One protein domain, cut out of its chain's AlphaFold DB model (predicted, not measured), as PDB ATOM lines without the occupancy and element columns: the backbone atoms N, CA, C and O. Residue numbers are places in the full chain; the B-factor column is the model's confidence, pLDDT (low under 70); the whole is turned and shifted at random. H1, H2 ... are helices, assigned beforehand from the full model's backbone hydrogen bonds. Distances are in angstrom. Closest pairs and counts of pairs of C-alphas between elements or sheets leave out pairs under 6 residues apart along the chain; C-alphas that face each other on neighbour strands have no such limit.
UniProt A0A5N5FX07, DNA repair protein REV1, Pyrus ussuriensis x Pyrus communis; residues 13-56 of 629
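This is residues 13 to 56 of the 629 residues of the protein "DNA repair protein REV1" of Pyrus ussuriensis x Pyrus communis (UniProt A0A5N5FX07). What is the shape? Two short helices, H1 and H2, stand at opposite ends of a loose, elongated loop of chain; residues 46 to 56 fold back from H2 toward the middle, where both printed ends lie. What is it made of? The 44 printed residues hold H1, then H2, with no named strand: an all helix class, though just 18 residues are in named elements. How spread out is it? It is loose, with a radius of gyration of the C-alphas of 11.8 A and spans of 34 by 19 by 12 A.

Where is the longest helix? H1, residues 19 to 28, runs 13.8 A from C-alpha 19 at (-23.799, -16.620, 5.621). Where is the other? H2, residues 38 to 45, runs 10.1 A to C-alpha 45 at (-28.173, -43.424, -8.279).

Do H1 and H2 meet? They are apart, joined by a short link of 9 residues. Are their backbones well formed? In H1 and H2 every O i to N i+4 pair is within hydrogen-bond range.

How large is it? The two C-alphas farthest apart, those of Ser 20 and Asn 47, are 34.9 A apart; the printed part has no cut. Where is confidence low? Residues 16 to 33 have pLDDT under 70.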
ATOM      1  N   ILE A  13     -19.352 -28.591  -1.663       74.50
ATOM      2  CA  ILE A  13     -20.450 -29.459  -1.215       74.50
ATOM      3  C   ILE A  13     -20.668 -29.350   0.298       74.50
ATOM      4  O   ILE A  13     -19.761 -29.653   1.091       74.50
ATOM      5  N   CYS A  14     -21.864 -28.922   0.704       70.88
ATOM      6  CA  CYS A  14     -22.285 -28.792   2.103       70.88
ATOM      7  C   CYS A  14     -23.816 -28.781   2.246       70.88
ATOM      8  O   CYS A  14     -24.510 -28.160   1.448       70.88
ATOM      9  N   SER A  15     -24.345 -29.413   3.299       70.31
ATOM     10  CA  SER A  15     -25.791 -29.416   3.586       70.31
ATOM     11  C   SER A  15     -26.304 -28.073   4.113       70.31
ATOM     12  O   SER A  15     -27.469 -27.744   3.930       70.31
ATOM     13  N   ASN A  16     -25.443 -27.316   4.797       64.12
ATOM     14  CA  ASN A  16     -25.692 -25.967   5.294       64.12
ATOM     15  C   ASN A  16     -24.329 -25.279   5.525       64.12
ATOM     16  O   ASN A  16     -23.313 -25.957   5.731       64.12
ATOM     17  N   LEU A  17     -24.286 -23.952   5.443       64.38
ATOM     18  CA  LEU A  17     -23.081 -23.139   5.564       64.38
ATOM     19  C   LEU A  17     -23.465 -21.738   6.085       64.38
ATOM     20  O   LEU A  17     -24.373 -21.135   5.526       64.38
ATOM     21  N   PRO A  18     -22.793 -21.179   7.113       64.56
ATOM     22  CA  PRO A  18     -23.141 -19.852   7.630       64.56
ATOM     23  C   PRO A  18     -22.949 -18.744   6.590       64.56
ATOM     24  O   PRO A  18     -21.946 -18.749   5.873       64.56
ATOM     25  N   ASP A  19     -23.826 -17.735   6.584       59.03
ATOM     26  CA  ASP A  19     -23.799 -16.620   5.621       59.03
ATOM     27  C   ASP A  19     -22.451 -15.898   5.552       59.03
ATOM     28  O   ASP A  19     -22.000 -15.509   4.477       59.03
ATOM     29  N   SER A  20     -21.761 -15.756   6.687       55.03
ATOM     30  CA  SER A  20     -20.414 -15.178   6.740       55.03
ATOM     31  C   SER A  20     -19.395 -15.996   5.942       55.03
ATOM     32  O   SER A  20     -18.530 -15.419   5.285       55.03
ATOM     33  N   LYS A  21     -19.514 -17.332   5.942       60.12
ATOM     34  CA  LYS A  21     -18.637 -18.243   5.193       60.12
ATOM     35  C   LYS A  21     -19.122 -18.455   3.748       60.12
ATOM     36  O   LYS A  21     -18.280 -18.669   2.883       60.12
ATOM     37  N   ILE A  22     -20.420 -18.290   3.456       65.50
ATOM     38  CA  ILE A  22     -20.947 -18.187   2.078       65.50
ATOM     39  C   ILE A  22     -20.440 -16.911   1.398       65.50
ATOM     40  O   ILE A  22     -19.887 -16.999   0.306       65.50
ATOM     41  N   LYS A  23     -20.590 -15.738   2.031       63.50
ATOM     42  CA  LYS A  23     -20.122 -14.446   1.491       63.50
ATOM     43  C   LYS A  23     -18.622 -14.480   1.208       63.50
ATOM     44  O   LYS A  23     -18.213 -14.137   0.107       63.50
ATOM     45  N   ASN A  24     -17.847 -14.996   2.166       61.16
ATOM     46  CA  ASN A  24     -16.421 -15.289   2.027       61.16
ATOM     47  C   ASN A  24     -16.159 -16.175   0.790       61.16
ATOM     48  O   ASN A  24     -15.483 -15.751  -0.138       61.16
ATOM     49  N   LEU A  25     -16.746 -17.375   0.701       65.12
ATOM     50  CA  LEU A  25     -16.496 -18.260  -0.443       65.12
ATOM     51  C   LEU A  25     -16.910 -17.637  -1.787       65.12
ATOM     52  O   LEU A  25     -16.111 -17.663  -2.718       65.12
ATOM     53  N   ARG A  26     -18.078 -16.989  -1.880       63.97
ATOM     54  CA  ARG A  26     -18.531 -16.317  -3.112       63.97
ATOM     55  C   ARG A  26     -17.562 -15.229  -3.581       63.97
ATOM     56  O   ARG A  26     -17.260 -15.196  -4.771       63.97
ATOM     57  N   SER A  27     -17.019 -14.409  -2.674       59.12
ATOM     58  CA  SER A  27     -15.995 -13.409  -3.025       59.12
ATOM     59  C   SER A  27     -14.630 -14.018  -3.368       59.12
ATOM     60  O   SER A  27     -13.836 -13.380  -4.048       59.12
ATOM     61  N   PHE A  28     -14.324 -15.233  -2.896       54.78
ATOM     62  CA  PHE A  28     -12.977 -15.819  -2.982       54.78
ATOM     63  C   PHE A  28     -12.794 -16.960  -3.980       54.78
ATOM     64  O   PHE A  28     -11.643 -17.324  -4.246       54.78
ATOM     65  N   SER A  29     -13.882 -17.516  -4.514       55.75
ATOM     66  CA  SER A  29     -13.864 -18.586  -5.514       55.75
ATOM     67  C   SER A  29     -14.633 -18.231  -6.790       55.75
ATOM     68  O   SER A  29     -15.214 -19.119  -7.397       55.75
ATOM     69  N   GLY A  30     -14.707 -16.952  -7.177       58.00
ATOM     70  CA  GLY A  30     -15.292 -16.539  -8.465       58.00
ATOM     71  C   GLY A  30     -16.720 -17.046  -8.715       58.00
ATOM     72  O   GLY A  30     -17.076 -17.329  -9.851       58.00
ATOM     73  N   GLY A  31     -17.516 -17.233  -7.656       60.38
ATOM     74  CA  GLY A  31     -18.874 -17.770  -7.766       60.38
ATOM     75  C   GLY A  31     -19.020 -19.297  -7.864       60.38
ATOM     76  O   GLY A  31     -20.135 -19.725  -8.154       60.38
ATOM     77  N   LEU A  32     -17.981 -20.116  -7.594       67.19
ATOM     78  CA  LEU A  32     -18.108 -21.594  -7.596       67.19
ATOM     79  C   LEU A  32     -19.407 -22.065  -6.898       67.19
ATOM     80  O   LEU A  32     -19.658 -21.669  -5.749       67.19
ATOM     81  N   PRO A  33     -20.208 -22.933  -7.542       67.44
ATOM     82  CA  PRO A  33     -21.505 -23.349  -7.026       67.44
ATOM     83  C   PRO A  33     -21.385 -24.100  -5.695       67.44
ATOM     84  O   PRO A  33     -20.584 -25.025  -5.528       67.44
ATOM     85  N   VAL A  34     -22.221 -23.689  -4.739       75.19
ATOM     86  CA  VAL A  34     -22.371 -24.326  -3.426       75.19
ATOM     87  C   VAL A  34     -23.611 -25.211  -3.467       75.19
ATOM     88  O   VAL A  34     -24.714 -24.698  -3.654       75.19
ATOM     89  N   VAL A  35     -23.431 -26.521  -3.307       78.75
ATOM     90  CA  VAL A  35     -24.451 -27.541  -3.600       78.75
ATOM     91  C   VAL A  35     -24.651 -28.519  -2.441       78.75
ATOM     92  O   VAL A  35     -23.731 -28.803  -1.663       78.75
ATOM     93  N   LYS A  36     -25.869 -29.048  -2.324       77.31
ATOM     94  CA  LYS A  36     -26.248 -30.059  -1.328       77.31
ATOM     95  C   LYS A  36     -25.594 -31.416  -1.654       77.31
ATOM     96  O   LYS A  36     -25.446 -31.747  -2.829       77.31
ATOM     97  N   PRO A  37     -25.245 -32.251  -0.652       75.00
ATOM     98  CA  PRO A  37     -24.662 -33.576  -0.895       75.00
ATOM     99  C   PRO A  37     -25.558 -34.542  -1.682       75.00
ATOM    100  O   PRO A  37     -25.029 -35.446  -2.321       75.00
ATOM    101  N   SER A  38     -26.883 -34.338  -1.666       77.06
ATOM    102  CA  SER A  38     -27.838 -35.130  -2.451       77.06
ATOM    103  C   SER A  38     -27.538 -35.106  -3.947       77.06
ATOM    104  O   SER A  38     -27.716 -36.121  -4.595       77.06
ATOM    105  N   TRP A  39     -26.951 -34.029  -4.482       82.19
ATOM    106  CA  TRP A  39     -26.526 -33.984  -5.885       82.19
ATOM    107  C   TRP A  39     -25.590 -35.137  -6.273       82.19
ATOM    108  O   TRP A  39     -25.718 -35.701  -7.358       82.19
ATOM    109  N   ILE A  40     -24.660 -35.504  -5.379       77.62
ATOM    110  CA  ILE A  40     -23.749 -36.633  -5.606       77.62
ATOM    111  C   ILE A  40     -24.538 -37.941  -5.557       77.62
ATOM    112  O   ILE A  40     -24.377 -38.781  -6.433       77.62
ATOM    113  N   LEU A  41     -25.367 -38.112  -4.522       79.69
ATOM    114  CA  LEU A  41     -26.114 -39.347  -4.273       79.69
ATOM    115  C   LEU A  41     -27.068 -39.644  -5.431       79.69
ATOM    116  O   LEU A  41     -27.051 -40.751  -5.960       79.69
ATOM    117  N   ASP A  42     -27.803 -38.634  -5.883       74.25
ATOM    118  CA  ASP A  42     -28.762 -38.735  -6.975       74.25
ATOM    119  C   ASP A  42     -28.046 -38.929  -8.323       74.25
ATOM    120  O   ASP A  42     -28.498 -39.722  -9.143       74.25
ATOM    121  N   SER A  43     -26.885 -38.291  -8.544       78.81
ATOM    122  CA  SER A  43     -26.068 -38.528  -9.751       78.81
ATOM    123  C   SER A  43     -25.471 -39.938  -9.800       78.81
ATOM    124  O   SER A  43     -25.349 -40.525 -10.875       78.81
ATOM    125  N   VAL A  44     -25.106 -40.503  -8.644       76.69
ATOM    126  CA  VAL A  44     -24.641 -41.896  -8.535       76.69
ATOM    127  C   VAL A  44     -25.810 -42.865  -8.730       76.69
ATOM    128  O   VAL A  44     -25.677 -43.811  -9.499       76.69
ATOM    129  N   ALA A  45     -26.969 -42.605  -8.119       75.38
ATOM    130  CA  ALA A  45     -28.173 -43.424  -8.279       75.38
ATOM    131  C   ALA A  45     -28.717 -43.409  -9.722       75.38
ATOM    132  O   ALA A  45     -29.165 -44.437 -10.221       75.38
ATOM    133  N   ALA A  46     -28.628 -42.269 -10.414       74.06
ATOM    134  CA  ALA A  46     -28.979 -42.131 -11.829       74.06
ATOM    135  C   ALA A  46     -27.878 -42.622 -12.795       74.06
ATOM    136  O   ALA A  46     -28.064 -42.550 -14.010       74.06
ATOM    137  N   ASN A  47     -26.723 -43.063 -12.275       75.31
ATOM    138  CA  ASN A  47     -25.514 -43.430 -13.025       75.31
ATOM    139  C   ASN A  47     -25.096 -42.390 -14.095       75.31
ATOM    140  O   ASN A  47     -24.588 -42.725 -15.166       75.31
ATOM    141  N   LYS A  48     -25.357 -41.105 -13.822       73.62
ATOM    142  CA  LYS A  48     -25.141 -39.975 -14.736       73.62
ATOM    143  C   LYS A  48     -24.987 -38.692 -13.928       73.62
ATOM    144  O   LYS A  48     -25.753 -38.444 -13.003       73.62
ATOM    145  N   LEU A  49     -24.047 -37.830 -14.317       72.62
ATOM    146  CA  LEU A  49     -23.909 -36.503 -13.715       72.62
ATOM    147  C   LEU A  49     -25.173 -35.665 -13.978       72.62
ATOM    148  O   LEU A  49     -25.450 -35.293 -15.121       72.62
ATOM    149  N   LEU A  50     -25.941 -35.381 -12.926       72.38
ATOM    150  CA  LEU A  50     -27.137 -34.541 -12.998       72.38
ATOM    151  C   LEU A  50     -26.763 -33.053 -12.998       72.38
ATOM    152  O   LEU A  50     -25.677 -32.669 -12.557       72.38
ATOM    153  N   SER A  51     -27.678 -32.189 -13.444       82.00
ATOM    154  CA  SER A  51     -27.503 -30.738 -13.296       82.00
ATOM    155  C   SER A  51     -27.407 -30.366 -11.816       82.00
ATOM    156  O   SER A  51     -28.190 -30.845 -10.999       82.00
ATOM    157  N   TRP A  52     -26.456 -29.502 -11.465       77.38
ATOM    158  CA  TRP A  52     -26.240 -29.057 -10.087       77.38
ATOM    159  C   TRP A  52     -27.213 -27.957  -9.641       77.38
ATOM    160  O   TRP A  52     -27.358 -27.727  -8.440       77.38
ATOM    161  N   VAL A  53     -27.886 -27.286 -10.584       79.88
ATOM    162  CA  VAL A  53     -28.743 -26.114 -10.324       79.88
ATOM    163  C   VAL A  53     -29.876 -26.413  -9.323       79.88
ATOM    164  O   VAL A  53     -29.976 -25.674  -8.344       79.88
ATOM    165  N   PRO A  54     -30.653 -27.517  -9.434       78.69
ATOM    166  CA  PRO A  54     -31.707 -27.851  -8.458       78.69
ATOM    167  C   PRO A  54     -31.175 -28.167  -7.050       78.69
ATOM    168  O   PRO A  54     -31.916 -28.177  -6.068       78.69
ATOM    169  N   TYR A  55     -29.874 -28.445  -6.944       75.56
ATOM    170  CA  TYR A  55     -29.192 -28.813  -5.708       75.56
ATOM    171  C   TYR A  55     -28.400 -27.658  -5.100       75.56
ATOM    172  O   TYR A  55     -27.757 -27.843  -4.058       75.56
ATOM    173  N   GLN A  56     -28.420 -26.479  -5.723       78.38
ATOM    174  CA  GLN A  56     -27.765 -25.295  -5.195       78.38
ATOM    175  C   GLN A  56     -28.344 -24.939  -3.816       78.38
ATOM    176  O   GLN A  56     -29.531 -25.117  -3.532       78.38
TER     177      GLN A  56